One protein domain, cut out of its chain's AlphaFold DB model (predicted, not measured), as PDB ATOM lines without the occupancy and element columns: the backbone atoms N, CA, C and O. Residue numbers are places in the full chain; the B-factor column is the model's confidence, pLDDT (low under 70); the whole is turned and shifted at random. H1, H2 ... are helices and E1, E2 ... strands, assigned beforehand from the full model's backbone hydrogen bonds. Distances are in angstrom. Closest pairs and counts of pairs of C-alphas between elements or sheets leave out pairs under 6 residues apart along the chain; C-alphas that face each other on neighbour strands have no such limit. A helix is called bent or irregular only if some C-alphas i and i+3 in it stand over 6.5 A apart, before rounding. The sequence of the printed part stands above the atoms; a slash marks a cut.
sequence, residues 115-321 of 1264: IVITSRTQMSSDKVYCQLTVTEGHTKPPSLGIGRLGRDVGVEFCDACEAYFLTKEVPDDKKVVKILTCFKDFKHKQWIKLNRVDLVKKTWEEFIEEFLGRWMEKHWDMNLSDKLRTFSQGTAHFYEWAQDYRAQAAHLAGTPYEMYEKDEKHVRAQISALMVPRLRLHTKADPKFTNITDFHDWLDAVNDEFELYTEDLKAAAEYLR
ATOM      1  N   ILE A 115      21.174   4.029  -3.932       74.75
ATOM      2  CA  ILE A 115      21.898   2.930  -3.306       74.75
ATOM      3  C   ILE A 115      23.266   2.800  -3.988       74.75
ATOM      4  O   ILE A 115      23.365   2.794  -5.219       74.75
ATOM      5  N   VAL A 116      24.331   2.677  -3.196       77.31
ATOM      6  CA  VAL A 116      25.680   2.353  -3.681       77.31
ATOM      7  C   VAL A 116      26.024   0.943  -3.224       77.31
ATOM      8  O   VAL A 116      25.933   0.647  -2.034       77.31
ATOM      9  N   ILE A 117      26.423   0.090  -4.165       71.88
ATOM     10  CA  ILE A 117      26.809  -1.300  -3.909       71.88
ATOM     11  C   ILE A 117      28.280  -1.475  -4.293       71.88
ATOM     12  O   ILE A 117      28.767  -0.864  -5.249       71.88
ATOM     13  N   THR A 118      29.027  -2.246  -3.513       71.50
ATOM     14  CA  THR A 118      30.484  -2.368  -3.631       71.50
ATOM     15  C   THR A 118      30.898  -3.833  -3.608       71.50
ATOM     16  O   THR A 118      30.279  -4.653  -2.933       71.50
ATOM     17  N   SER A 119      31.954  -4.169  -4.353       67.38
ATOM     18  CA  SER A 119      32.414  -5.556  -4.450       67.38
ATOM     19  C   SER A 119      32.879  -6.073  -3.084       67.38
ATOM     20  O   SER A 119      33.772  -5.486  -2.462       67.38
ATOM     21  N   ARG A 120      32.273  -7.182  -2.647       62.03
ATOM     22  CA  ARG A 120      32.630  -7.988  -1.468       62.03
ATOM     23  C   ARG A 120      33.669  -9.049  -1.834       62.03
ATOM     24  O   ARG A 120      34.554  -9.373  -1.042       62.03
ATOM     25  N   THR A 121      33.632  -9.528  -3.077       55.78
ATOM     26  CA  THR A 121      34.551 -10.495  -3.701       55.78
ATOM     27  C   THR A 121      35.946  -9.921  -3.998       55.78
ATOM     28  O   THR A 121      36.662 -10.445  -4.844       55.78
ATOM     29  N   GLN A 122      36.397  -8.891  -3.271       58.84
ATOM     30  CA  GLN A 122      37.768  -8.374  -3.379       58.84
ATOM     31  C   GLN A 122      38.784  -9.485  -3.084       58.84
ATOM     32  O   GLN A 122      38.619 -10.246  -2.125       58.84
ATOM     33  N   MET A 123      39.820  -9.576  -3.927       52.12
ATOM     34  CA  MET A 123      40.805 -10.676  -3.921       52.12
ATOM     35  C   MET A 123      42.236 -10.206  -3.628       52.12
ATOM     36  O   MET A 123      43.165 -11.007  -3.598       52.12
ATOM     37  N   SER A 124      42.435  -8.897  -3.475       47.97
ATOM     38  CA  SER A 124      43.714  -8.258  -3.162       47.97
ATOM     39  C   SER A 124      43.443  -6.829  -2.699       47.97
ATOM     40  O   SER A 124      42.625  -6.141  -3.309       47.97
ATOM     41  N   SER A 125      44.155  -6.381  -1.662       49.78
ATOM     42  CA  SER A 125      44.149  -4.995  -1.164       49.78
ATOM     43  C   SER A 125      44.616  -3.968  -2.198       49.78
ATOM     44  O   SER A 125      44.269  -2.795  -2.110       49.78
ATOM     45  N   ASP A 126      45.389  -4.410  -3.190       46.81
ATOM     46  CA  ASP A 126      46.172  -3.538  -4.069       46.81
ATOM     47  C   ASP A 126      45.440  -3.268  -5.404       46.81
ATOM     48  O   ASP A 126      45.974  -2.644  -6.325       46.81
ATOM     49  N   LYS A 127      44.197  -3.757  -5.532       59.69
ATOM     50  CA  LYS A 127      43.323  -3.598  -6.702       59.69
ATOM     51  C   LYS A 127      42.104  -2.741  -6.345       59.69
ATOM     52  O   LYS A 127      41.303  -3.116  -5.498       59.69
ATOM     53  N   VAL A 128      41.889  -1.645  -7.075       70.44
ATOM     54  CA  VAL A 128      40.627  -0.883  -7.013       70.44
ATOM     55  C   VAL A 128      39.546  -1.610  -7.821       70.44
ATOM     56  O   VAL A 128      39.715  -1.835  -9.023       70.44
ATOM     57  N   TYR A 129      38.430  -1.950  -7.174       76.06
ATOM     58  CA  TYR A 129      37.257  -2.586  -7.786       76.06
ATOM     59  C   TYR A 129      36.140  -1.569  -8.069       76.06
ATOM     60  O   TYR A 129      36.046  -0.532  -7.413       76.06
ATOM     61  N   CYS A 130      35.291  -1.863  -9.055       78.44
ATOM     62  CA  CYS A 130      34.139  -1.035  -9.402       78.44
ATOM     63  C   CYS A 130      33.138  -0.931  -8.240       78.44
ATOM     64  O   CYS A 130      32.874  -1.900  -7.528       78.44
ATOM     65  N   GLN A 131      32.513   0.239  -8.127       81.56
ATOM     66  CA  GLN A 131      31.308   0.462  -7.328       81.56
ATOM     67  C   GLN A 131      30.108   0.609  -8.266       81.56
ATOM     68  O   GLN A 131      30.216   1.253  -9.311       81.56
ATOM     69  N   LEU A 132      28.974   0.032  -7.898       83.62
ATOM     70  CA  LEU A 132      27.695   0.146  -8.590       83.62
ATOM     71  C   LEU A 132      26.840   1.224  -7.912       83.62
ATOM     72  O   LEU A 132      26.904   1.419  -6.701       83.62
ATOM     73  N   THR A 133      26.040   1.951  -8.685       85.94
ATOM     74  CA  THR A 133      25.095   2.948  -8.162       85.94
ATOM     75  C   THR A 133      23.730   2.729  -8.797       85.94
ATOM     76  O   THR A 133      23.614   2.825 -10.019       85.94
ATOM     77  N   VAL A 134      22.711   2.462  -7.982       84.56
ATOM     78  CA  VAL A 134      21.338   2.148  -8.401       84.56
ATOM     79  C   VAL A 134      20.390   3.133  -7.721       84.56
ATOM     80  O   VAL A 134      20.455   3.316  -6.510       84.56
ATOM     81  N   THR A 135      19.498   3.792  -8.461       80.56
ATOM     82  CA  THR A 135      18.413   4.563  -7.825       80.56
ATOM     83  C   THR A 135      17.374   3.625  -7.237       80.56
ATOM     84  O   THR A 135      16.965   2.685  -7.922       80.56
ATOM     85  N   GLU A 136      16.887   3.918  -6.033       71.88
ATOM     86  CA  GLU A 136      15.749   3.203  -5.454       71.88
ATOM     87  C   GLU A 136      14.529   3.316  -6.395       71.88
ATOM     88  O   GLU A 136      14.339   4.325  -7.085       71.88
ATOM     89  N   GLY A 137      13.770   2.225  -6.535       71.75
ATOM     90  CA  GLY A 137      12.706   2.117  -7.541       71.75
ATOM     91  C   GLY A 137      13.181   2.130  -9.005       71.75
ATOM     92  O   GLY A 137      12.377   2.414  -9.888       71.75
ATOM     93  N   HIS A 138      14.472   1.877  -9.278       78.75
ATOM     94  CA  HIS A 138      15.064   1.722 -10.621       78.75
ATOM     95  C   HIS A 138      14.646   2.815 -11.627       78.75
ATOM     96  O   HIS A 138      14.363   2.565 -12.800       78.75
ATOM     97  N   THR A 139      14.586   4.069 -11.169       74.75
ATOM     98  CA  THR A 139      14.094   5.193 -11.979       74.75
ATOM     99  C   THR A 139      15.110   5.717 -12.999       74.75
ATOM    100  O   THR A 139      14.708   6.212 -14.057       74.75
ATOM    101  N   LYS A 140      16.412   5.580 -12.724       81.00
ATOM    102  CA  LYS A 140      17.539   5.942 -13.602       81.00
ATOM    103  C   LYS A 140      18.381   4.679 -13.874       81.00
ATOM    104  O   LYS A 140      18.421   3.800 -13.013       81.00
ATOM    105  N   PRO A 141      19.044   4.549 -15.040       80.94
ATOM    106  CA  PRO A 141      19.828   3.353 -15.340       80.94
ATOM    107  C   PRO A 141      21.036   3.264 -14.392       80.94
ATOM    108  O   PRO A 141      21.640   4.300 -14.087       80.94
ATOM    109  N   PRO A 142      21.402   2.064 -13.913       86.94
ATOM    110  CA  PRO A 142      22.438   1.918 -12.901       86.94
ATOM    111  C   PRO A 142      23.809   2.289 -13.473       86.94
ATOM    112  O   PRO A 142      24.126   1.953 -14.613       86.94
ATOM    113  N   SER A 143      24.639   2.986 -12.693       86.00
ATOM    114  CA  SER A 143      25.955   3.458 -13.145       86.00
ATOM    115  C   SER A 143      27.089   2.624 -12.555       86.00
ATOM    116  O   SER A 143      27.114   2.409 -11.343       86.00
ATOM    117  N   LEU A 144      28.058   2.235 -13.385       86.62
ATOM    118  CA  LEU A 144      29.226   1.463 -12.966       86.62
ATOM    119  C   LEU A 144      30.453   2.376 -12.829       86.62
ATOM    120  O   LEU A 144      30.765   3.143 -13.740       86.62
ATOM    121  N   GLY A 145      31.134   2.304 -11.688       82.06
ATOM    122  CA  GLY A 145      32.270   3.139 -11.296       82.06
ATOM    123  C   GLY A 145      33.575   2.901 -12.067       82.06
ATOM    124  O   GLY A 145      33.613   2.273 -13.123       82.06
ATOM    125  N   ILE A 146      34.659   3.447 -11.516       78.81
ATOM    126  CA  ILE A 146      36.041   3.265 -11.990       78.81
ATOM    127  C   ILE A 146      36.647   2.075 -11.232       78.81
ATOM    128  O   ILE A 146      36.418   1.966 -10.030       78.81
ATOM    129  N   GLY A 147      37.390   1.188 -11.902       78.69
ATOM    130  CA  GLY A 147      38.022   0.022 -11.265       78.69
ATOM    131  C   GLY A 147      37.945  -1.276 -12.078       78.69
ATOM    132  O   GLY A 147      37.636  -1.271 -13.268       78.69
ATOM    133  N   ARG A 148      38.259  -2.404 -11.428       77.50
ATOM    134  CA  ARG A 148      38.071  -3.769 -11.959       77.50
ATOM    135  C   ARG A 148      36.680  -4.311 -11.627       77.50
ATOM    136  O   ARG A 148      36.183  -4.085 -10.526       77.50
ATOM    137  N   LEU A 149      36.079  -5.074 -12.536       79.75
ATOM    138  CA  LEU A 149      34.763  -5.674 -12.320       79.75
ATOM    139  C   LEU A 149      34.875  -6.982 -11.515       79.75
ATOM    140  O   LEU A 149      35.435  -7.966 -12.001       79.75
ATOM    141  N   GLY A 150      34.345  -6.979 -10.287       75.25
ATOM    142  CA  GLY A 150      34.108  -8.191  -9.491       75.25
ATOM    143  C   GLY A 150      32.910  -8.990 -10.019       75.25
ATOM    144  O   GLY A 150      32.113  -8.468 -10.802       75.25
ATOM    145  N   ARG A 151      32.778 -10.262  -9.613       73.94
ATOM    146  CA  ARG A 151      31.653 -11.109 -10.054       73.94
ATOM    147  C   ARG A 151      30.327 -10.598  -9.498       73.94
ATOM    148  O   ARG A 151      29.385 -10.453 -10.266       73.94
ATOM    149  N   ASP A 152      30.304 -10.311  -8.201       70.12
ATOM    150  CA  ASP A 152      29.179  -9.733  -7.458       70.12
ATOM    151  C   ASP A 152      28.608  -8.487  -8.147       70.12
ATOM    152  O   ASP A 152      27.502  -8.521  -8.675       70.12
ATOM    153  N   VAL A 153      29.420  -7.439  -8.278       80.44
ATOM    154  CA  VAL A 153      29.070  -6.168  -8.922       80.44
ATOM    155  C   VAL A 153      28.720  -6.360 -10.400       80.44
ATOM    156  O   VAL A 153      27.962  -5.570 -10.954       80.44
ATOM    157  N   GLY A 154      29.253  -7.397 -11.055       80.88
ATOM    158  CA  GLY A 154      28.873  -7.781 -12.415       80.88
ATOM    159  C   GLY A 154      27.465  -8.373 -12.508       80.88
ATOM    160  O   GLY A 154      26.736  -8.018 -13.431       80.88
ATOM    161  N   VAL A 155      27.078  -9.231 -11.561       78.00
ATOM    162  CA  VAL A 155      25.733  -9.829 -11.471       78.00
ATOM    163  C   VAL A 155      24.717  -8.777 -11.027       78.00
ATOM    164  O   VAL A 155      23.781  -8.503 -11.768       78.00
ATOM    165  N   GLU A 156      24.974  -8.072  -9.921       80.56
ATOM    166  CA  GLU A 156      24.107  -6.998  -9.412       80.56
ATOM    167  C   GLU A 156      23.892  -5.878 -10.446       80.56
ATOM    168  O   GLU A 156      22.830  -5.257 -10.489       80.56
ATOM    169  N   PHE A 157      24.879  -5.607 -11.313       86.25
ATOM    170  CA  PHE A 157      24.728  -4.665 -12.425       86.25
ATOM    171  C   PHE A 157      23.797  -5.193 -13.523       86.25
ATOM    172  O   PHE A 157      23.050  -4.396 -14.088       86.25
ATOM    173  N   CYS A 158      23.809  -6.498 -13.814       84.00
ATOM    174  CA  CYS A 158      22.852  -7.109 -14.740       84.00
ATOM    175  C   CYS A 158      21.439  -7.052 -14.147       84.00
ATOM    176  O   CYS A 158      20.555  -6.466 -14.769       84.00
ATOM    177  N   ASP A 159      21.265  -7.517 -12.908       82.06
ATOM    178  CA  ASP A 159      19.980  -7.524 -12.200       82.06
ATOM    179  C   ASP A 159      19.388  -6.105 -12.090       82.06
ATOM    180  O   ASP A 159      18.217  -5.871 -12.392       82.06
ATOM    181  N   ALA A 160      20.213  -5.109 -11.739       84.12
ATOM    182  CA  ALA A 160      19.790  -3.713 -11.663       84.12
ATOM    183  C   ALA A 160      19.492  -3.086 -13.038       84.12
ATOM    184  O   ALA A 160      18.672  -2.162 -13.108       84.12
ATOM    185  N   CYS A 161      20.135  -3.553 -14.118       85.06
ATOM    186  CA  CYS A 161      19.800  -3.156 -15.489       85.06
ATOM    187  C   CYS A 161      18.476  -3.779 -15.937       85.06
ATOM    188  O   CYS A 161      17.660  -3.079 -16.529       85.06
ATOM    189  N   GLU A 162      18.232  -5.051 -15.630       85.19
ATOM    190  CA  GLU A 162      17.004  -5.752 -16.009       85.19
ATOM    191  C   GLU A 162      15.794  -5.235 -15.232       85.19
ATOM    192  O   GLU A 162      14.767  -4.932 -15.842       85.19
ATOM    193  N   ALA A 163      15.945  -4.972 -13.931       83.56
ATOM    194  CA  ALA A 163      14.957  -4.235 -13.149       83.56
ATOM    195  C   ALA A 163      14.704  -2.824 -13.722       83.56
ATOM    196  O   ALA A 163      13.553  -2.426 -13.876       83.56
ATOM    197  N   TYR A 164      15.746  -2.087 -14.137       86.50
ATOM    198  CA  TYR A 164      15.576  -0.798 -14.829       86.50
ATOM    199  C   TYR A 164      14.828  -0.934 -16.166       86.50
ATOM    200  O   TYR A 164      13.950  -0.119 -16.461       86.50
ATOM    201  N   PHE A 165      15.128  -1.954 -16.975       90.19
ATOM    202  CA  PHE A 165      14.428  -2.195 -18.237       90.19
ATOM    203  C   PHE A 165      12.959  -2.554 -18.017       90.19
ATOM    204  O   PHE A 165      12.115  -2.072 -18.771       90.19
ATOM    205  N   LEU A 166      12.655  -3.337 -16.979       86.06
ATOM    206  CA  LEU A 166      11.294  -3.697 -16.587       86.06
ATOM    207  C   LEU A 166      10.520  -2.460 -16.096       86.06
ATOM    208  O   LEU A 166       9.447  -2.160 -16.607       86.06
ATOM    209  N   THR A 167      11.091  -1.683 -15.170       86.56
ATOM    210  CA  THR A 167      10.462  -0.477 -14.593       86.56
ATOM    211  C   THR A 167      10.349   0.699 -15.575       86.56
ATOM    212  O   THR A 167       9.584   1.635 -15.326       86.56
ATOM    213  N   LYS A 168      11.093   0.692 -16.689       84.12
ATOM    214  CA  LYS A 168      11.024   1.718 -17.750       84.12
ATOM    215  C   LYS A 168      10.574   1.195 -19.114       84.12
ATOM    216  O   LYS A 168      10.742   1.916 -20.096       84.12
ATOM    217  N   GLU A 169      10.016  -0.017 -19.162       85.81
ATOM    218  CA  GLU A 169       9.474  -0.667 -20.367       85.81
ATOM    219  C   GLU A 169      10.412  -0.539 -21.588       85.81
ATOM    220  O   GLU A 169       9.994  -0.214 -22.699       85.81
ATOM    221  N   VAL A 170      11.721  -0.718 -21.368       84.69
ATOM    222  CA  VAL A 170      12.751  -0.387 -22.366       84.69
ATOM    223  C   VAL A 170      12.754  -1.433 -23.488       84.69
ATOM    224  O   VAL A 170      13.100  -2.586 -23.219       84.69
ATOM    225  N   PRO A 171      12.457  -1.050 -24.749       80.75
ATOM    226  CA  PRO A 171      12.450  -1.985 -25.872       80.75
ATOM    227  C   PRO A 171      13.816  -2.642 -26.091       80.75
ATOM    228  O   PRO A 171      14.852  -1.988 -25.934       80.75
ATOM    229  N   ASP A 172      13.818  -3.912 -26.500       78.19
ATOM    230  CA  ASP A 172      15.037  -4.724 -26.627       78.19
ATOM    231  C   ASP A 172      16.086  -4.088 -27.553       78.19
ATOM    232  O   ASP A 172      17.265  -4.033 -27.204       78.19
ATOM    233  N   ASP A 173      15.646  -3.476 -28.660       79.81
ATOM    234  CA  ASP A 173      16.493  -2.751 -29.621       79.81
ATOM    235  C   ASP A 173      17.190  -1.504 -29.035       79.81
ATOM    236  O   ASP A 173      18.056  -0.901 -29.671       79.81
ATOM    237  N   LYS A 174      16.812  -1.090 -27.820       82.00
ATOM    238  CA  LYS A 174      17.294   0.124 -27.141       82.00
ATOM    239  C   LYS A 174      17.957  -0.153 -25.790       82.00
ATOM    240  O   LYS A 174      18.596   0.763 -25.264       82.00
ATOM    241  N   LYS A 175      17.876  -1.380 -25.253       86.81
ATOM    242  CA  LYS A 175      18.490  -1.784 -23.970       86.81
ATOM    243  C   LYS A 175      19.977  -1.426 -23.907       86.81
ATOM    244  O   LYS A 175      20.384  -0.614 -23.074       86.81
ATOM    245  N   VAL A 176      20.776  -1.929 -24.853       84.69
ATOM    246  CA  VAL A 176      22.228  -1.665 -24.900       84.69
ATOM    247  C   VAL A 176      22.514  -0.166 -25.041       84.69
ATOM    248  O   VAL A 176      23.313   0.386 -24.287       84.69
ATOM    249  N   VAL A 177      21.802   0.534 -25.935       84.38
ATOM    250  CA  VAL A 177      21.974   1.982 -26.181       84.38
ATOM    251  C   VAL A 177      21.807   2.816 -24.903       84.38
ATOM    252  O   VAL A 177      22.536   3.794 -24.725       84.38
ATOM    253  N   LYS A 178      20.887   2.429 -24.008       83.19
ATOM    254  CA  LYS A 178      20.663   3.091 -22.711       83.19
ATOM    255  C   LYS A 178      21.779   2.825 -21.694       83.19
ATOM    256  O   LYS A 178      22.089   3.716 -20.909       83.19
ATOM    257  N   ILE A 179      22.398   1.644 -21.719       87.56
ATOM    258  CA  ILE A 179      23.446   1.259 -20.758       87.56
ATOM    259  C   ILE A 179      24.850   1.720 -21.187       87.56
ATOM    260  O   ILE A 179      25.694   1.976 -20.331       87.56
ATOM    261  N   LEU A 180      25.113   1.963 -22.480       84.44
ATOM    262  CA  LEU A 180      26.417   2.481 -22.940       84.44
ATOM    263  C   LEU A 180      26.833   3.827 -22.300       84.44
ATOM    264  O   LEU A 180      28.022   4.144 -22.281       84.44
ATOM    265  N   THR A 181      25.896   4.615 -21.758       77.88
ATOM    266  CA  THR A 181      26.188   5.857 -21.012       77.88
ATOM    267  C   THR A 181      26.528   5.653 -19.530       77.88
ATOM    268  O   THR A 181      26.973   6.597 -18.880       77.88
ATOM    269  N   CYS A 182      26.340   4.451 -18.982       83.12
ATOM    270  CA  CYS A 182      26.414   4.186 -17.542       83.12
ATOM    271  C   CYS A 182      27.822   3.915 -16.997       83.12
ATOM    272  O   CYS A 182      28.054   4.027 -15.791       83.12
ATOM    273  N   PHE A 183      28.763   3.554 -17.866       86.62
ATOM    274  CA  PHE A 183      30.131   3.218 -17.485       86.62
ATOM    275  C   PHE A 183      30.944   4.486 -17.207       86.62
ATOM    276  O   PHE A 183      31.099   5.328 -18.091       86.62
ATOM    277  N   LYS A 184      31.495   4.627 -15.995       83.38
ATOM    278  CA  LYS A 184      32.295   5.791 -15.577       83.38
ATOM    279  C   LYS A 184      33.785   5.646 -15.916       83.38
ATOM    280  O   LYS A 184      34.398   6.662 -16.255       83.38
ATOM    281  N   ASP A 185      34.338   4.430 -15.883       83.06
ATOM    282  CA  ASP A 185      35.752   4.146 -16.191       83.06
ATOM    283  C   ASP A 185      36.171   4.589 -17.607       83.06
ATOM    284  O   ASP A 185      35.443   4.405 -18.589       83.06
ATOM    285  N   PHE A 186      37.377   5.149 -17.722       80.81
ATOM    286  CA  PHE A 186      37.961   5.576 -18.993       80.81
ATOM    287  C   PHE A 186      38.176   4.408 -19.969       80.81
ATOM    288  O   PHE A 186      37.928   4.570 -21.163       80.81
ATOM    289  N   LYS A 187      38.575   3.225 -19.488       82.44
ATOM    290  CA  LYS A 187      38.822   2.034 -20.321       82.44
ATOM    291  C   LYS A 187      37.532   1.521 -20.952       82.44
ATOM    292  O   LYS A 187      37.494   1.289 -22.160       82.44
ATOM    293  N   HIS A 188      36.463   1.430 -20.159       84.50
ATOM    294  CA  HIS A 188      35.132   1.057 -20.645       84.50
ATOM    295  C   HIS A 188      34.625   2.091 -21.664       84.50
ATOM    296  O   HIS A 188      34.268   1.723 -22.781       84.50
ATOM    297  N   LYS A 189      34.710   3.395 -21.350       82.00
ATOM    298  CA  LYS A 189      34.368   4.485 -22.287       82.00
ATOM    299  C   LYS A 189      35.177   4.435 -23.589       82.00
ATOM    300  O   LYS A 189      34.617   4.684 -24.654       82.00
ATOM    301  N   GLN A 190      36.471   4.119 -23.532       81.56
ATOM    302  CA  GLN A 190      37.336   4.030 -24.712       81.56
ATOM    303  C   GLN A 190      36.989   2.814 -25.583       81.56
ATOM    304  O   GLN A 190      36.865   2.962 -26.797       81.56
ATOM    305  N   TRP A 191      36.768   1.640 -24.983       86.50
ATOM    306  CA  TRP A 191      36.303   0.445 -25.696       86.50
ATOM    307  C   TRP A 191      34.933   0.667 -26.350       86.50
ATOM    308  O   TRP A 191      34.777   0.380 -27.538       86.50
ATOM    309  N   ILE A 192      33.987   1.276 -25.630       85.94
ATOM    310  CA  ILE A 192      32.671   1.648 -26.166       85.94
ATOM    311  C   ILE A 192      32.817   2.648 -27.316       85.94
ATOM    312  O   ILE A 192      32.204   2.461 -28.360       85.94
ATOM    313  N   LYS A 193      33.662   3.680 -27.180       83.62
ATOM    314  CA  LYS A 193      33.903   4.673 -28.242       83.62
ATOM    315  C   LYS A 193      34.487   4.046 -29.514       83.62
ATOM    316  O   LYS A 193      34.142   4.501 -30.602       83.62
ATOM    317  N   LEU A 194      35.344   3.033 -29.385       83.06
ATOM    318  CA  LEU A 194      35.967   2.340 -30.517       83.06
ATOM    319  C   LEU A 194      35.012   1.362 -31.221       83.06
ATOM    320  O   LEU A 194      35.037   1.286 -32.443       83.06
ATOM    321  N   ASN A 195      34.155   0.653 -30.478       84.94
ATOM    322  CA  ASN A 195      33.314  -0.432 -31.010       84.94
ATOM    323  C   ASN A 195      31.817  -0.060 -31.105       84.94
ATOM    324  O   ASN A 195      30.972  -0.920 -31.348       84.94
ATOM    325  N   ARG A 196      31.461   1.222 -30.914       83.62
ATOM    326  CA  ARG A 196      30.067   1.697 -30.774       83.62
ATOM    327  C   ARG A 196      29.133   1.243 -31.896       83.62
ATOM    328  O   ARG A 196      27.966   0.981 -31.633       83.62
ATOM    329  N   VAL A 197      29.633   1.187 -33.129       81.81
ATOM    330  CA  VAL A 197      28.845   0.837 -34.323       81.81
ATOM    331  C   VAL A 197      28.351  -0.610 -34.280       81.81
ATOM    332  O   VAL A 197      27.296  -0.895 -34.838       81.81
ATOM    333  N   ASP A 198      29.068  -1.501 -33.595       84.69
ATOM    334  CA  ASP A 198      28.738  -2.927 -33.527       84.69
ATOM    335  C   ASP A 198      28.129  -3.306 -32.174       84.69
ATOM    336  O   ASP A 198      27.162  -4.060 -32.138       84.69
ATOM    337  N   LEU A 199      28.572  -2.678 -31.074       84.56
ATOM    338  CA  LEU A 199      27.929  -2.824 -29.759       84.56
ATOM    339  C   LEU A 199      26.450  -2.399 -29.774       84.56
ATOM    340  O   LEU A 199      25.642  -3.000 -29.082       84.56
ATOM    341  N   VAL A 200      26.075  -1.395 -30.574       85.62
ATOM    342  CA  VAL A 200      24.676  -0.929 -30.705       85.62
ATOM    343  C   VAL A 200      23.786  -1.892 -31.514       85.62
ATOM    344  O   VAL A 200      22.569  -1.754 -31.471       85.62
ATOM    345  N   LYS A 201      24.358  -2.864 -32.239       84.50
ATOM    346  CA  LYS A 201      23.599  -3.864 -33.019       84.50
ATOM    347  C   LYS A 201      23.330  -5.162 -32.255       84.50
ATOM    348  O   LYS A 201      22.540  -5.971 -32.731       84.50
ATOM    349  N   LYS A 202      24.034  -5.377 -31.142       86.06
ATOM    350  CA  LYS A 202      23.945  -6.586 -30.321       86.06
ATOM    351  C   LYS A 202      22.658  -6.619 -29.508       86.06
ATOM    352  O   LYS A 202      22.152  -5.566 -29.114       86.06
ATOM    353  N   THR A 203      22.178  -7.821 -29.202       88.56
ATOM    354  CA  THR A 203      21.152  -7.988 -28.165       88.56
ATOM    355  C   THR A 203      21.725  -7.653 -26.779       88.56
ATOM    356  O   THR A 203      22.932  -7.445 -26.613       88.56
ATOM    357  N   TRP A 204      20.866  -7.577 -25.760       86.56
ATOM    358  CA  TRP A 204      21.310  -7.359 -24.381       86.56
ATOM    359  C   TRP A 204      22.236  -8.487 -23.902       86.56
ATOM    360  O   TRP A 204      23.282  -8.234 -23.305       86.56
ATOM    361  N   GLU A 205      21.890  -9.717 -24.261       84.62
ATOM    362  CA  GLU A 205      22.569 -10.954 -23.890       84.62
ATOM    363  C   GLU A 205      23.949 -11.034 -24.567       84.62
ATOM    364  O   GLU A 205      24.963 -11.194 -23.889       84.62
ATOM    365  N   GLU A 206      24.019 -10.794 -25.885       85.06
ATOM    366  CA  GLU A 206      25.276 -10.726 -26.656       85.06
ATOM    367  C   GLU A 206      26.213  -9.587 -26.213       85.06
ATOM    368  O   GLU A 206      27.434  -9.642 -26.434       85.06
ATOM    369  N   PHE A 207      25.647  -8.506 -25.665       88.00
ATOM    370  CA  PHE A 207      26.404  -7.389 -25.106       88.00
ATOM    371  C   PHE A 207      26.965  -7.733 -23.724       88.00
ATOM    372  O   PHE A 207      28.143  -7.471 -23.474       88.00
ATOM    373  N   ILE A 208      26.158  -8.334 -22.845       85.69
ATOM    374  CA  ILE A 208      26.583  -8.750 -21.504       85.69
ATOM    375  C   ILE A 208      27.604  -9.889 -21.568       85.69
ATOM    376  O   ILE A 208      28.603  -9.821 -20.852       85.69
ATOM    377  N   GLU A 209      27.447 -10.869 -22.461       82.50
ATOM    378  CA  GLU A 209      28.442 -11.932 -22.645       82.50
ATOM    379  C   GLU A 209      29.809 -11.359 -23.062       82.50
ATOM    380  O   GLU A 209      30.826 -11.664 -22.432       82.50
ATOM    381  N   GLU A 210      29.855 -10.457 -24.057       84.62
ATOM    382  CA  GLU A 210      31.120  -9.814 -24.442       84.62
ATOM    383  C   GLU A 210      31.655  -8.893 -23.335       84.62
ATOM    384  O   GLU A 210      32.859  -8.875 -23.088       84.62
ATOM    385  N   PHE A 211      30.798  -8.126 -22.655       86.19
ATOM    386  CA  PHE A 211      31.234  -7.208 -21.604       86.19
ATOM    387  C   PHE A 211      31.835  -7.962 -20.410       86.19
ATOM    388  O   PHE A 211      32.978  -7.697 -20.028       86.19
ATOM    389  N   LEU A 212      31.117  -8.937 -19.848       83.00
ATOM    390  CA  LEU A 212      31.604  -9.714 -18.709       83.00
ATOM    391  C   LEU A 212      32.809 -10.576 -19.114       83.00
ATOM    392  O   LEU A 212      33.831 -10.532 -18.432       83.00
ATOM    393  N   GLY A 213      32.761 -11.262 -20.262       78.50
ATOM    394  CA  GLY A 213      33.873 -12.082 -20.764       78.50
ATOM    395  C   GLY A 213      35.165 -11.305 -21.069       78.50
ATOM    396  O   GLY A 213      36.239 -11.903 -21.158       78.50
ATOM    397  N   ARG A 214      35.083  -9.973 -21.209       81.75
ATOM    398  CA  ARG A 214      36.213  -9.082 -21.520       81.75
ATOM    399  C   ARG A 214      36.746  -8.290 -20.322       81.75
ATOM    400  O   ARG A 214      37.918  -7.915 -20.349       81.75
ATOM    401  N   TRP A 215      35.919  -8.025 -19.305       82.62
ATOM    402  CA  TRP A 215      36.262  -7.137 -18.180       82.62
ATOM    403  C   TRP A 215      36.198  -7.784 -16.787       82.62
ATOM    404  O   TRP A 215      36.764  -7.220 -15.847       82.62
ATOM    405  N   MET A 216      35.572  -8.956 -16.640       78.06
ATOM    406  CA  MET A 216      35.633  -9.772 -15.419       78.06
ATOM    407  C   MET A 216      37.004 -10.461 -15.299       78.06
ATOM    408  O   MET A 216      37.647 -10.769 -16.307       78.06
ATOM    409  N   GLU A 217      37.487 -10.711 -14.078       69.50
ATOM    410  CA  GLU A 217      38.758 -11.430 -13.900       69.50
ATOM    411  C   GLU A 217      38.624 -12.915 -14.294       69.50
ATOM    412  O   GLU A 217      37.633 -13.576 -13.980       69.50
ATOM    413  N   LYS A 218      39.633 -13.459 -14.988       71.69
ATOM    414  CA  LYS A 218      39.683 -14.891 -15.326       71.69
ATOM    415  C   LYS A 218      39.864 -15.732 -14.060       71.69
ATOM    416  O   LYS A 218      40.605 -15.328 -13.166       71.69
ATOM    417  N   HIS A 219      39.239 -16.910 -14.031       73.56
ATOM    418  CA  HIS A 219      39.265 -17.848 -12.899       73.56
ATOM    419  C   HIS A 219      38.712 -17.254 -11.586       73.56
ATOM    420  O   HIS A 219      39.125 -17.653 -10.498       73.56
ATOM    421  N   TRP A 220      37.788 -16.284 -11.672       74.56
ATOM    422  CA  TRP A 220      37.128 -15.686 -10.501       74.56
ATOM    423  C   TRP A 220      36.432 -16.735  -9.620       74.56
ATOM    424  O   TRP A 220      36.367 -16.557  -8.411       74.56
ATOM    425  N   ASP A 221      35.947 -17.820 -10.221       68.25
ATOM    426  CA  ASP A 221      35.265 -18.954  -9.601       68.25
ATOM    427  C   ASP A 221      36.228 -19.812  -8.771       68.25
ATOM    428  O   ASP A 221      35.995 -20.043  -7.584       68.25
ATOM    429  N   MET A 222      37.367 -20.192  -9.357       75.62
ATOM    430  CA  MET A 222      38.454 -20.868  -8.644       75.62
ATOM    431  C   MET A 222      38.962 -20.005  -7.483       75.62
ATOM    432  O   MET A 222      38.981 -20.444  -6.333       75.62
ATOM    433  N   ASN A 223      39.288 -18.740  -7.771       74.88
ATOM    434  CA  ASN A 223      39.819 -17.807  -6.782       74.88
ATOM    435  C   ASN A 223      38.817 -17.557  -5.639       74.88
ATOM    436  O   ASN A 223      39.224 -17.379  -4.492       74.88
ATOM    437  N   LEU A 224      37.507 -17.520  -5.925       76.69
ATOM    438  CA  LEU A 224      36.463 -17.331  -4.912       76.69
ATOM    439  C   LEU A 224      36.254 -18.600  -4.076       76.69
ATOM    440  O   LEU A 224      36.039 -18.486  -2.871       76.69
ATOM    441  N   SER A 225      36.416 -19.794  -4.658       79.31
ATOM    442  CA  SER A 225      36.483 -21.049  -3.894       79.31
ATOM    443  C   SER A 225      37.667 -21.044  -2.919       79.31
ATOM    444  O   SER A 225      37.492 -21.349  -1.741       79.31
ATOM    445  N   ASP A 226      38.855 -20.622  -3.362       76.44
ATOM    446  CA  ASP A 226      40.047 -20.530  -2.506       76.44
ATOM    447  C   ASP A 226      39.939 -19.425  -1.444       76.44
ATOM    448  O   ASP A 226      40.344 -19.621  -0.290       76.44
ATOM    449  N   LYS A 227      39.289 -18.301  -1.774       78.81
ATOM    450  CA  LYS A 227      38.893 -17.291  -0.787       78.81
ATOM    451  C   LYS A 227      37.950 -17.896   0.256       78.81
ATOM    452  O   LYS A 227      38.241 -17.793   1.439       78.81
ATOM    453  N   LEU A 228      36.870 -18.574  -0.136       81.50
ATOM    454  CA  LEU A 228      35.903 -19.170   0.802       81.50
ATOM    455  C   LEU A 228      36.510 -20.280   1.674       81.50
ATOM    456  O   LEU A 228      36.169 -20.383   2.852       81.50
ATOM    457  N   ARG A 229      37.472 -21.052   1.154       77.50
ATOM    458  CA  ARG A 229      38.276 -22.019   1.936       77.50
ATOM    459  C   ARG A 229      39.149 -21.359   3.008       77.50
ATOM    460  O   ARG A 229      39.572 -22.035   3.942       77.50
ATOM    461  N   THR A 230      39.416 -20.059   2.884       75.75
ATOM    462  CA  THR A 230      40.228 -19.256   3.813       75.75
ATOM    463  C   THR A 230      39.437 -18.138   4.509       75.75
ATOM    464  O   THR A 230      39.997 -17.413   5.332       75.75
ATOM    465  N   PHE A 231      38.125 -18.019   4.259       79.81
ATOM    466  CA  PHE A 231      37.264 -16.925   4.727       79.81
ATOM    467  C   PHE A 231      36.810 -17.121   6.183       79.81
ATOM    468  O   PHE A 231      35.628 -17.281   6.477       79.81
ATOM    469  N   SER A 232      37.774 -17.149   7.105       83.94
ATOM    470  CA  SER A 232      37.541 -17.289   8.547       83.94
ATOM    471  C   SER A 232      36.843 -16.073   9.162       83.94
ATOM    472  O   SER A 232      37.125 -14.944   8.761       83.94
ATOM    473  N   GLN A 233      36.040 -16.295  10.206       84.62
ATOM    474  CA  GLN A 233      35.258 -15.254  10.892       84.62
ATOM    475  C   GLN A 233      36.096 -14.072  11.419       84.62
ATOM    476  O   GLN A 233      35.636 -12.931  11.432       84.62
ATOM    477  N   GLY A 234      37.326 -14.329  11.877       83.75
ATOM    478  CA  GLY A 234      38.200 -13.296  12.439       83.75
ATOM    479  C   GLY A 234      37.569 -12.588  13.644       83.75
ATOM    480  O   GLY A 234      37.404 -13.193  14.701       83.75
ATOM    481  N   THR A 235      37.243 -11.304  13.479       76.69
ATOM    482  CA  THR A 235      36.577 -10.451  14.484       76.69
ATOM    483  C   THR A 235      35.169 -10.010  14.068       76.69
ATOM    484  O   THR A 235      34.610  -9.118  14.701       76.69
ATOM    485  N   ALA A 236      34.610 -10.565  12.988       77.88
ATOM    486  CA  ALA A 236      33.270 -10.222  12.519       77.88
ATOM    487  C   ALA A 236      32.176 -10.876  13.381       77.88
ATOM    488  O   ALA A 236      32.384 -11.946  13.972       77.88
ATOM    489  N   HIS A 237      30.998 -10.247  13.427       87.06
ATOM    490  CA  HIS A 237      29.835 -10.806  14.108       87.06
ATOM    491  C   HIS A 237      29.456 -12.157  13.483       87.06
ATOM    492  O   HIS A 237      29.473 -12.287  12.256       87.06
ATOM    493  N   PHE A 238      29.150 -13.173  14.300       88.56
ATOM    494  CA  PHE A 238      28.976 -14.542  13.797       88.56
ATOM    495  C   PHE A 238      27.884 -14.627  12.731       88.56
ATOM    496  O   PHE A 238      28.149 -15.132  11.641       88.56
ATOM    497  N   TYR A 239      26.699 -14.076  13.010       84.88
ATOM    498  CA  TYR A 239      25.576 -14.088  12.074       84.88
ATOM    499  C   TYR A 239      25.877 -13.347  10.764       84.88
ATOM    500  O   TYR A 239      25.626 -13.879   9.686       84.88
ATOM    501  N   GLU A 240      26.471 -12.152  10.838       82.31
ATOM    502  CA  GLU A 240      26.775 -11.329   9.658       82.31
ATOM    503  C   GLU A 240      27.818 -12.002   8.761       82.31
ATOM    504  O   GLU A 240      27.641 -12.076   7.546       82.31
ATOM    505  N   TRP A 241      28.882 -12.555   9.353       90.38
ATOM    506  CA  TRP A 241      29.888 -13.313   8.613       90.38
ATOM    507  C   TRP A 241      29.329 -14.629   8.062       90.38
ATOM    508  O   TRP A 241      29.638 -14.981   6.928       90.38
ATOM    509  N   ALA A 242      28.481 -15.344   8.806       84.31
ATOM    510  CA  ALA A 242      27.834 -16.560   8.316       84.31
ATOM    511  C   ALA A 242      26.880 -16.267   7.141       84.31
ATOM    512  O   ALA A 242      26.836 -17.035   6.178       84.31
ATOM    513  N   GLN A 243      26.161 -15.139   7.176       81.25
ATOM    514  CA  GLN A 243      25.350 -14.664   6.054       81.25
ATOM    515  C   GLN A 243      26.207 -14.222   4.860       81.25
ATOM    516  O   GLN A 243      25.899 -14.606   3.733       81.25
ATOM    517  N   ASP A 244      27.298 -13.480   5.069       78.88
ATOM    518  CA  ASP A 244      28.182 -13.051   3.978       78.88
ATOM    519  C   ASP A 244      28.976 -14.224   3.367       78.88
ATOM    520  O   ASP A 244      29.195 -14.258   2.157       78.88
ATOM    521  N   TYR A 245      29.311 -15.243   4.168       85.31
ATOM    522  CA  TYR A 245      29.823 -16.530   3.691       85.31
ATOM    523  C   TYR A 245      28.798 -17.217   2.780       85.31
ATOM    524  O   TYR A 245      29.153 -17.616   1.673       85.31
ATOM    525  N   ARG A 246      27.525 -17.321   3.202       82.31
ATOM    526  CA  ARG A 246      26.435 -17.873   2.366       82.31
ATOM    527  C   ARG A 246      26.240 -17.055   1.081       82.31
ATOM    528  O   ARG A 246      26.096 -17.640   0.017       82.31
ATOM    529  N   ALA A 247      26.282 -15.724   1.154       77.31
ATOM    530  CA  ALA A 247      26.118 -14.850  -0.009       77.31
ATOM    531  C   ALA A 247      27.277 -14.980  -1.015       77.31
ATOM    532  O   ALA A 247      27.039 -15.110  -2.214       77.31
ATOM    533  N   GLN A 248      28.530 -15.006  -0.543       76.12
ATOM    534  CA  GLN A 248      29.692 -15.227  -1.411       76.12
ATOM    535  C   GLN A 248      29.761 -16.672  -1.942       76.12
ATOM    536  O   GLN A 248      30.225 -16.865  -3.066       76.12
ATOM    537  N   ALA A 249      29.278 -17.673  -1.195       77.94
ATOM    538  CA  ALA A 249      29.157 -19.055  -1.668       77.94
ATOM    539  C   ALA A 249      28.136 -19.194  -2.808       77.94
ATOM    540  O   ALA A 249      28.470 -19.795  -3.830       77.94
ATOM    541  N   ALA A 250      26.983 -18.522  -2.708       76.56
ATOM    542  CA  ALA A 250      25.922 -18.564  -3.718       76.56
ATOM    543  C   ALA A 250      26.368 -18.066  -5.106       76.56
ATOM    544  O   ALA A 250      25.802 -18.448  -6.131       76.56
ATOM    545  N   HIS A 251      27.423 -17.248  -5.180       73.81
ATOM    546  CA  HIS A 251      28.028 -16.837  -6.449       73.81
ATOM    547  C   HIS A 251      28.812 -17.957  -7.166       73.81
ATOM    548  O   HIS A 251      29.154 -17.783  -8.335       73.81
ATOM    549  N   LEU A 252      29.090 -19.093  -6.509       74.44
ATOM    550  CA  LEU A 252      29.697 -20.288  -7.112       74.44
ATOM    551  C   LEU A 252      28.670 -21.291  -7.663       74.44
ATOM    552  O   LEU A 252      29.080 -22.263  -8.306       74.44
ATOM    553  N   ALA A 253      27.368 -21.080  -7.449       71.44
ATOM    554  CA  ALA A 253      26.317 -21.953  -7.966       71.44
ATOM    555  C   ALA A 253      26.414 -22.118  -9.497       71.44
ATOM    556  O   ALA A 253      26.543 -21.146 -10.245       71.44
ATOM    557  N   GLY A 254      26.375 -23.364  -9.975       66.50
ATOM    558  CA  GLY A 254      26.530 -23.709 -11.390       66.50
ATOM    559  C   GLY A 254      27.969 -23.675 -11.929       66.50
ATOM    560  O   GLY A 254      28.167 -23.954 -13.111       66.50
ATOM    561  N   THR A 255      28.978 -23.367 -11.105       74.56
ATOM    562  CA  THR A 255      30.399 -23.435 -11.502       74.56
ATOM    563  C   THR A 255      31.012 -24.814 -11.199       74.56
ATOM    564  O   THR A 255      30.513 -25.529 -10.328       74.56
ATOM    565  N   PRO A 256      32.151 -25.191 -11.819       72.56
ATOM    566  CA  PRO A 256      32.909 -26.390 -11.434       72.56
ATOM    567  C   PRO A 256      33.431 -26.379  -9.985       72.56
ATOM    568  O   PRO A 256      33.927 -27.398  -9.508       72.56
ATOM    569  N   TYR A 257      33.339 -25.232  -9.301       67.50
ATOM    570  CA  TYR A 257      33.808 -25.003  -7.938       67.50
ATOM    571  C   TYR A 257      32.659 -24.818  -6.924       67.50
ATOM    572  O   TYR A 257      32.934 -24.491  -5.767       67.50
ATOM    573  N   GLU A 258      31.397 -25.052  -7.327       67.69
ATOM    574  CA  GLU A 258      30.216 -25.080  -6.445       67.69
ATOM    575  C   GLU A 258      30.489 -25.984  -5.230       67.69
ATOM    576  O   GLU A 258      30.708 -27.190  -5.367       67.69
ATOM    577  N   MET A 259      30.475 -25.421  -4.016       61.16
ATOM    578  CA  MET A 259      30.814 -26.149  -2.784       61.16
ATOM    579  C   MET A 259      29.649 -27.013  -2.260       61.16
ATOM    580  O   MET A 259      29.305 -26.952  -1.082       61.16
ATOM    581  N   TYR A 260      29.054 -27.832  -3.138       53.56
ATOM    582  CA  TYR A 260      27.914 -28.723  -2.859       53.56
ATOM    583  C   TYR A 260      26.782 -28.029  -2.081       53.56
ATOM    584  O   TYR A 260      26.263 -28.538  -1.089       53.56
ATOM    585  N   GLU A 261      26.376 -26.854  -2.564       47.53
ATOM    586  CA  GLU A 261      25.522 -25.896  -1.845       47.53
ATOM    587  C   GLU A 261      24.080 -26.386  -1.580       47.53
ATOM    588  O   GLU A 261      23.317 -25.765  -0.847       47.53
ATOM    589  N   LYS A 262      23.716 -27.551  -2.128       51.03
ATOM    590  CA  LYS A 262      22.397 -28.194  -1.996       51.03
ATOM    591  C   LYS A 262      22.203 -29.000  -0.706       51.03
ATOM    592  O   LYS A 262      21.118 -29.535  -0.500       51.03
ATOM    593  N   ASP A 263      23.227 -29.123   0.138       60.97
ATOM    594  CA  ASP A 263      23.129 -29.778   1.448       60.97
ATOM    595  C   ASP A 263      23.677 -28.853   2.539       60.97
ATOM    596  O   ASP A 263      24.889 -28.690   2.699       60.97
ATOM    597  N   GLU A 264      22.773 -28.261   3.323       66.88
ATOM    598  CA  GLU A 264      23.098 -27.292   4.377       66.88
ATOM    599  C   GLU A 264      24.090 -27.844   5.415       66.88
ATOM    600  O   GLU A 264      24.825 -27.081   6.036       66.88
ATOM    601  N   LYS A 265      24.204 -29.174   5.548       70.19
ATOM    602  CA  LYS A 265      25.217 -29.835   6.388       70.19
ATOM    603  C   LYS A 265      26.647 -29.519   5.950       70.19
ATOM    604  O   LYS A 265      27.522 -29.411   6.807       70.19
ATOM    605  N   HIS A 266      26.894 -29.347   4.652       72.94
ATOM    606  CA  HIS A 266      28.213 -28.989   4.130       72.94
ATOM    607  C   HIS A 266      28.540 -27.518   4.409       72.94
ATOM    608  O   HIS A 266      29.631 -27.222   4.899       72.94
ATOM    609  N   VAL A 267      27.576 -26.611   4.214       75.81
ATOM    610  CA  VAL A 267      27.713 -25.188   4.573       75.81
ATOM    611  C   VAL A 267      27.936 -25.039   6.084       75.81
ATOM    612  O   VAL A 267      28.906 -24.414   6.513       75.81
ATOM    613  N   ARG A 268      27.122 -25.719   6.903       83.81
ATOM    614  CA  ARG A 268      27.281 -25.824   8.362       83.81
ATOM    615  C   ARG A 268      28.648 -26.368   8.760       83.81
ATOM    616  O   ARG A 268      29.248 -25.837   9.690       83.81
ATOM    617  N   ALA A 269      29.169 -27.385   8.072       80.88
ATOM    618  CA  ALA A 269      30.492 -27.941   8.351       80.88
ATOM    619  C   ALA A 269      31.634 -26.960   8.031       80.88
ATOM    620  O   ALA A 269      32.584 -26.885   8.810       80.88
ATOM    621  N   GLN A 270      31.540 -26.177   6.948       81.25
ATOM    622  CA  GLN A 270      32.538 -25.148   6.626       81.25
ATOM    623  C   GLN A 270      32.468 -23.963   7.596       81.25
ATOM    624  O   GLN A 270      33.491 -23.579   8.157       81.25
ATOM    625  N   ILE A 271      31.270 -23.451   7.895       86.75
ATOM    626  CA  ILE A 271      31.074 -22.397   8.905       86.75
ATOM    627  C   ILE A 271      31.570 -22.883  10.280       86.75
ATOM    628  O   ILE A 271      32.309 -22.171  10.954       86.75
ATOM    629  N   SER A 272      31.292 -24.137  10.656       84.31
ATOM    630  CA  SER A 272      31.854 -24.773  11.862       84.31
ATOM    631  C   SER A 272      33.377 -24.916  11.821       84.31
ATOM    632  O   SER A 272      34.021 -24.871  12.864       84.31
ATOM    633  N   ALA A 273      33.991 -25.100  10.652       81.75
ATOM    634  CA  ALA A 273      35.445 -25.172  10.526       81.75
ATOM    635  C   ALA A 273      36.112 -23.787  10.620       81.75
ATOM    636  O   ALA A 273      37.210 -23.694  11.174       81.75
ATOM    637  N   LEU A 274      35.452 -22.742  10.108       85.00
ATOM    638  CA  LEU A 274      36.005 -21.403   9.864       85.00
ATOM    639  C   LEU A 274      35.591 -20.331  10.897       85.00
ATOM    640  O   LEU A 274      36.200 -19.257  10.931       85.00
ATOM    641  N   MET A 275      34.612 -20.619  11.761       88.00
ATOM    642  CA  MET A 275      34.270 -19.794  12.932       88.00
ATOM    643  C   MET A 275      35.429 -19.718  13.945       88.00
ATOM    644  O   MET A 275      36.342 -20.554  13.947       88.00
ATOM    645  N   VAL A 276      35.380 -18.736  14.853       83.75
ATOM    646  CA  VAL A 276      36.425 -18.505  15.871       83.75
ATOM    647  C   VAL A 276      36.741 -19.796  16.661       83.75
ATOM    648  O   VAL A 276      35.821 -20.431  17.184       83.75
ATOM    649  N   PRO A 277      38.026 -20.191  16.833       80.12
ATOM    650  CA  PRO A 277      38.392 -21.497  17.394       80.12
ATOM    651  C   PRO A 277      37.800 -21.846  18.767       80.12
ATOM    652  O   PRO A 277      37.619 -23.029  19.048       80.12
ATOM    653  N   ARG A 278      37.485 -20.856  19.616       77.81
ATOM    654  CA  ARG A 278      36.826 -21.082  20.916       77.81
ATOM    655  C   ARG A 278      35.346 -21.442  20.760       77.81
ATOM    656  O   ARG A 278      34.929 -22.441  21.338       77.81
ATOM    657  N   LEU A 279      34.597 -20.711  19.927       83.00
ATOM    658  CA  LEU A 279      33.207 -21.042  19.582       83.00
ATOM    659  C   LEU A 279      33.140 -22.423  18.912       83.00
ATOM    660  O   LEU A 279      32.342 -23.267  19.314       83.00
ATOM    661  N   ARG A 280      34.071 -22.710  17.988       84.50
ATOM    662  CA  ARG A 280      34.229 -24.026  17.344       84.50
ATOM    663  C   ARG A 280      34.460 -25.166  18.331       84.50
ATOM    664  O   ARG A 280      33.959 -26.267  18.130       84.50
ATOM    665  N   LEU A 281      35.271 -24.942  19.366       80.31
ATOM    666  CA  LEU A 281      35.530 -25.956  20.389       80.31
ATOM    667  C   LEU A 281      34.328 -26.140  21.320       80.31
ATOM    668  O   LEU A 281      34.030 -27.280  21.660       80.31
ATOM    669  N   HIS A 282      33.616 -25.065  21.678       79.31
ATOM    670  CA  HIS A 282      32.430 -25.152  22.532       79.31
ATOM    671  C   HIS A 282      31.276 -25.878  21.825       79.31
ATOM    672  O   HIS A 282      30.846 -26.944  22.260       79.31
ATOM    673  N   THR A 283      30.880 -25.379  20.652       81.88
ATOM    674  CA  THR A 283      29.794 -25.936  19.822       81.88
ATOM    675  C   THR A 283      30.043 -27.365  19.334       81.88
ATOM    676  O   THR A 283      29.096 -28.073  19.003       81.88
ATOM    677  N   LYS A 284      31.301 -27.827  19.311       80.44
ATOM    678  CA  LYS A 284      31.667 -29.219  19.002       80.44
ATOM    679  C   LYS A 284      31.732 -30.132  20.235       80.44
ATOM    680  O   LYS A 284      31.668 -31.349  20.077       80.44
ATOM    681  N   ALA A 285      31.907 -29.577  21.434       78.38
ATOM    682  CA  ALA A 285      32.016 -30.340  22.678       78.38
ATOM    683  C   ALA A 285      30.672 -30.494  23.409       78.38
ATOM    684  O   ALA A 285      30.462 -31.509  24.074       78.38
ATOM    685  N   ASP A 286      29.777 -29.512  23.288       81.19
ATOM    686  CA  ASP A 286      28.470 -29.509  23.946       81.19
ATOM    687  C   ASP A 286      27.393 -30.245  23.101       81.19
ATOM    688  O   ASP A 286      27.168 -29.906  21.927       81.19
ATOM    689  N   PRO A 287      26.686 -31.242  23.678       78.50
ATOM    690  CA  PRO A 287      25.476 -31.832  23.106       78.50
ATOM    691  C   PRO A 287      24.415 -30.821  22.633       78.50
ATOM    692  O   PRO A 287      23.713 -31.116  21.668       78.50
ATOM    693  N   LYS A 288      24.299 -29.638  23.262       81.12
ATOM    694  CA  LYS A 288      23.333 -28.575  22.912       81.12
ATOM    695  C   LYS A 288      23.354 -28.245  21.414       81.12
ATOM    696  O   LYS A 288      22.304 -28.241  20.788       81.12
ATOM    697  N   PHE A 289      24.533 -28.046  20.820       82.75
ATOM    698  CA  PHE A 289      24.674 -27.626  19.412       82.75
ATOM    699  C   PHE A 289      24.866 -28.782  18.436       82.75
ATOM    700  O   PHE A 289      24.569 -28.647  17.246       82.75
ATOM    701  N   THR A 290      25.380 -29.913  18.918       78.25
ATOM    702  CA  THR A 290      25.590 -31.111  18.090       78.25
ATOM    703  C   THR A 290      24.302 -31.912  17.879       78.25
ATOM    704  O   THR A 290      24.199 -32.605  16.870       78.25
ATOM    705  N   ASN A 291      23.302 -31.767  18.760       83.00
ATOM    706  CA  ASN A 291      21.985 -32.396  18.614       83.00
ATOM    707  C   ASN A 291      20.971 -31.583  17.785       83.00
ATOM    708  O   ASN A 291      20.001 -32.167  17.307       83.00
ATOM    709  N   ILE A 292      21.156 -30.268  17.596       84.44
ATOM    710  CA  ILE A 292      20.283 -29.472  16.712       84.44
ATOM    711  C   ILE A 292      20.515 -29.935  15.271       84.44
ATOM    712  O   ILE A 292      21.641 -29.860  14.779       84.44
ATOM    713  N   THR A 293      19.482 -30.426  14.584       76.00
ATOM    714  CA  THR A 293      19.612 -30.963  13.215       76.00
ATOM    715  C   THR A 293      19.310 -29.951  12.119       76.00
ATOM    716  O   THR A 293      19.912 -30.050  11.052       76.00
ATOM    717  N   ASP A 294      18.416 -28.997  12.376       85.69
ATOM    718  CA  ASP A 294      18.135 -27.886  11.464       85.69
ATOM    719  C   ASP A 294      19.355 -26.943  11.346       85.69
ATOM    720  O   ASP A 294      20.255 -26.959  12.196       85.69
ATOM    721  N   PHE A 295      19.447 -26.182  10.253       81.06
ATOM    722  CA  PHE A 295      20.560 -25.260  10.015       81.06
ATOM    723  C   PHE A 295      20.293 -23.838  10.514       81.06
ATOM    724  O   PHE A 295      21.234 -23.196  10.978       81.06
ATOM    725  N   HIS A 296      19.050 -23.358  10.461       81.75
ATOM    726  CA  HIS A 296      18.676 -22.042  10.981       81.75
ATOM    727  C   HIS A 296      18.563 -22.078  12.503       81.75
ATOM    728  O   HIS A 296      19.240 -21.280  13.140       81.75
ATOM    729  N   ASP A 297      17.911 -23.091  13.095       82.06
ATOM    730  CA  ASP A 297      17.933 -23.280  14.562       82.06
ATOM    731  C   ASP A 297      19.375 -23.391  15.097       82.06
ATOM    732  O   ASP A 297      19.679 -22.976  16.214       82.06
ATOM    733  N   TRP A 298      20.292 -23.972  14.309       89.44
ATOM    734  CA  TRP A 298      21.705 -24.066  14.680       89.44
ATOM    735  C   TRP A 298      22.456 -22.746  14.491       89.44
ATOM    736  O   TRP A 298      23.280 -22.414  15.340       89.44
ATOM    737  N   LEU A 299      22.206 -22.002  13.408       86.62
ATOM    738  CA  LEU A 299      22.795 -20.674  13.207       86.62
ATOM    739  C   LEU A 299      22.362 -19.722  14.319       86.62
ATOM    740  O   LEU A 299      23.217 -19.040  14.875       86.62
ATOM    741  N   ASP A 300      21.080 -19.730  14.673       84.62
ATOM    742  CA  ASP A 300      20.520 -18.866  15.703       84.62
ATOM    743  C   ASP A 300      21.009 -19.300  17.091       84.62
ATOM    744  O   ASP A 300      21.571 -18.481  17.807       84.62
ATOM    745  N   ALA A 301      20.981 -20.595  17.438       83.88
ATOM    746  CA  ALA A 301      21.528 -21.064  18.718       83.88
ATOM    747  C   ALA A 301      23.044 -20.820  18.861       83.88
ATOM    748  O   ALA A 301      23.522 -20.526  19.958       83.88
ATOM    749  N   VAL A 302      23.825 -20.947  17.780       87.75
ATOM    750  CA  VAL A 302      25.259 -20.603  17.790       87.75
ATOM    751  C   VAL A 302      25.472 -19.088  17.775       87.75
ATOM    752  O   VAL A 302      26.488 -18.636  18.299       87.75
ATOM    753  N   ASN A 303      24.530 -18.297  17.256       89.31
ATOM    754  CA  ASN A 303      24.560 -16.849  17.405       89.31
ATOM    755  C   ASN A 303      24.215 -16.409  18.830       89.31
ATOM    756  O   ASN A 303      24.935 -15.578  19.359       89.31
ATOM    757  N   ASP A 304      23.209 -16.993  19.481       84.75
ATOM    758  CA  ASP A 304      22.904 -16.755  20.897       84.75
ATOM    759  C   ASP A 304      24.112 -17.108  21.772       84.75
ATOM    760  O   ASP A 304      24.493 -16.356  22.661       84.75
ATOM    761  N   GLU A 305      24.771 -18.234  21.491       84.06
ATOM    762  CA  GLU A 305      26.002 -18.633  22.175       84.06
ATOM    763  C   GLU A 305      27.191 -17.719  21.824       84.06
ATOM    764  O   GLU A 305      28.072 -17.512  22.655       84.06
ATOM    765  N   PHE A 306      27.233 -17.149  20.615       86.44
ATOM    766  CA  PHE A 306      28.236 -16.157  20.227       86.44
ATOM    767  C   PHE A 306      27.974 -14.791  20.859       86.44
ATOM    768  O   PHE A 306      28.940 -14.146  21.248       86.44
ATOM    769  N   GLU A 307      26.725 -14.355  20.997       84.12
ATOM    770  CA  GLU A 307      26.351 -13.118  21.681       84.12
ATOM    771  C   GLU A 307      26.540 -13.275  23.184       84.12
ATOM    772  O   GLU A 307      27.198 -12.426  23.759       84.12
ATOM    773  N   LEU A 308      26.161 -14.400  23.803       78.62
ATOM    774  CA  LEU A 308      26.531 -14.716  25.190       78.62
ATOM    775  C   LEU A 308      28.052 -14.769  25.374       78.62
ATOM    776  O   LEU A 308      28.567 -14.181  26.314       78.62
ATOM    777  N   TYR A 309      28.803 -15.391  24.459       77.00
ATOM    778  CA  TYR A 309      30.272 -15.353  24.484       77.00
ATOM    779  C   TYR A 309      30.834 -13.945  24.236       77.00
ATOM    780  O   TYR A 309      31.909 -13.613  24.732       77.00
ATOM    781  N   THR A 310      30.132 -13.108  23.475       73.81
ATOM    782  CA  THR A 310      30.530 -11.731  23.173       73.81
ATOM    783  C   THR A 310      30.119 -10.785  24.296       73.81
ATOM    784  O   THR A 310      30.823  -9.813  24.515       73.81
ATOM    785  N   GLU A 311      29.071 -11.075  25.063       73.44
ATOM    786  CA  GLU A 311      28.705 -10.431  26.321       73.44
ATOM    787  C   GLU A 311      29.643 -10.868  27.441       73.44
ATOM    788  O   GLU A 311      30.182 -10.001  28.107       73.44
ATOM    789  N   ASP A 312      29.989 -12.152  27.559       69.50
ATOM    790  CA  ASP A 312      31.080 -12.630  28.417       69.50
ATOM    791  C   ASP A 312      32.412 -11.978  28.028       69.50
ATOM    792  O   ASP A 312      33.186 -11.598  28.900       69.50
ATOM    793  N   LEU A 313      32.705 -11.793  26.733       64.88
ATOM    794  CA  LEU A 313      33.886 -11.049  26.292       64.88
ATOM    795  C   LEU A 313      33.747  -9.539  26.485       64.88
ATOM    796  O   LEU A 313      34.766  -8.916  26.742       64.88
ATOM    797  N   LYS A 314      32.560  -8.929  26.370       69.25
ATOM    798  CA  LYS A 314      32.317  -7.496  26.629       69.25
ATOM    799  C   LYS A 314      32.406  -7.219  28.128       69.25
ATOM    800  O   LYS A 314      33.035  -6.241  28.490       69.25
ATOM    801  N   ALA A 315      31.886  -8.100  28.978       63.38
ATOM    802  CA  ALA A 315      31.890  -8.026  30.435       63.38
ATOM    803  C   ALA A 315      33.243  -8.435  31.024       63.38
ATOM    804  O   ALA A 315      33.740  -7.751  31.910       63.38
ATOM    805  N   ALA A 316      33.911  -9.469  30.502       57.59
ATOM    806  CA  ALA A 316      35.308  -9.747  30.837       57.59
ATOM    807  C   ALA A 316      36.235  -8.659  30.281       57.59
ATOM    808  O   ALA A 316      37.192  -8.295  30.955       57.59
ATOM    809  N   ALA A 317      35.949  -8.084  29.105       54.34
ATOM    810  CA  ALA A 317      36.656  -6.898  28.637       54.34
ATOM    811  C   ALA A 317      36.359  -5.696  29.528       54.34
ATOM    812  O   ALA A 317      37.297  -4.995  29.834       54.34
ATOM    813  N   GLU A 318      35.135  -5.442  29.986       55.50
ATOM    814  CA  GLU A 318      34.801  -4.300  30.851       55.50
ATOM    815  C   GLU A 318      35.333  -4.468  32.267       55.50
ATOM    816  O   GLU A 318      35.848  -3.513  32.838       55.50
ATOM    817  N   TYR A 319      35.365  -5.693  32.778       47.91
ATOM    818  CA  TYR A 319      36.130  -6.081  33.956       47.91
ATOM    819  C   TYR A 319      37.633  -5.828  33.741       47.91
ATOM    820  O   TYR A 319      38.291  -5.275  34.619       47.91
ATOM    821  N   LEU A 320      38.168  -6.125  32.550       43.66
ATOM    822  CA  LEU A 320      39.537  -5.784  32.148       43.66
ATOM    823  C   LEU A 320      39.736  -4.302  31.767       43.66
ATOM    824  O   LEU A 320      40.868  -3.862  31.802       43.66
ATOM    825  N   ARG A 321      38.702  -3.500  31.480       42.50
ATOM    826  CA  ARG A 321      38.774  -2.033  31.295       42.50
ATOM    827  C   ARG A 321      38.714  -1.326  32.648       42.50
ATOM    828  O   ARG A 321      39.354  -0.306  32.844       42.50
TER     829      ARG A 321
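AT A GLANCE: This is residues 115 to 321 of the 1264 residues of the protein "Reverse transcriptase" of Candolleomyces aberdarensis (UniProt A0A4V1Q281). Two mostly helical lobes sit end to end: in the first, the small hairpin of E1 and E2 packs on H1, and H2, H3 and H4 cluster at the far end. In the second, the helical hairpin of H5 and H6 lies next to the first lobe, with H7, H8, H9 and the long H10 beyond it; residues 311 to 321 of H10 stick out. The printed part has 207 residues, with two strands followed by ten named helices, E1 and E2 antiparallel, and its class is mostly helix. It is loose and elongated, with a radius of gyration of the C-alphas of 21.4 A and spans of 65 by 40 by 33 A.

IN THESE COORDINATES: Find C-alpha 115 at (21.898, 2.930, -3.306), where E1, residues 115 to 118, begins; E2 is residues 131 to 135. At C-alpha 151, (31.653, -11.109, -10.054), H1 begins and runs to residue 167, 24.1 A. Next come H2, residues 172 to 179, and H3, 186 to 199, both irregular: C-alphas 173 and 176 are 7.5 A apart, 194 and 197 8.2 A. Then read H4, 204 to 215; H5, 220 to 230; H6, 238 to 250, 18.2 A; H7, 264 to 274; H8, 277 to 285; and H9, 287 to 290. H10, residues 296 to 321, covers 34.9 A and ends at (38.774, -2.033, 31.295).

HOW THE PARTS SIT: Look first at the hairpin E1 and E2, antiparallel at 162 degrees: N 115 and O 134 are 2.8 A apart, within hydrogen-bond range. The closest C-alphas of E2 and H1, Leu 132 and Val 153, are 6.5 A apart. H1 and H4 are close but not clearly touching, Gly 154 to Leu 212 at 7.1 A between C-alphas. H4 touches H2 with residues 204 to 207 alone, C-alphas 176 and 204 being closest at 5.8 A. H3 is close to H4 but not clearly touching, C-alphas 199 and 207 at 6.7 A. The hub is H6. With residues 245 to 249 alone it touches H5, opposite ways at a shallow tilt of 27 degrees, C-alphas 228 and 249 at 7.2 A. Residues 238 to 239 of H6 touch residues 299 to 306 of H10 at a steep tilt of 44 degrees, C-alphas 239 and 303 at 6.1 A. H6 and H7 only just touch, with 3 pairs of C-alphas within 8 A, Ala 242 and Ile 271 closest at 6.7 A. H8 and H9 only just touch, with 3 pairs, and only at the corner, C-alphas 283 and 289 at 5.4 A. Every O i to N i+4 pair is within hydrogen-bond range in H1, H4, H5, H6, H7, H8 and H10, against 2 of 4 in H2 and 8 of 10 in H3; H9 is too short for such a pair.

THE WHOLE: The C-alphas farthest apart, Val 197 and Tyr 319, are 69.0 A apart. The printed part has no cut; E1 to E2, E2 to H1 and H6 to H7 are long links. Mean pLDDT of the printed part is 78.0; 30 residues are under 70, among them 119 to 127, 257 to 264 and 312 to 321.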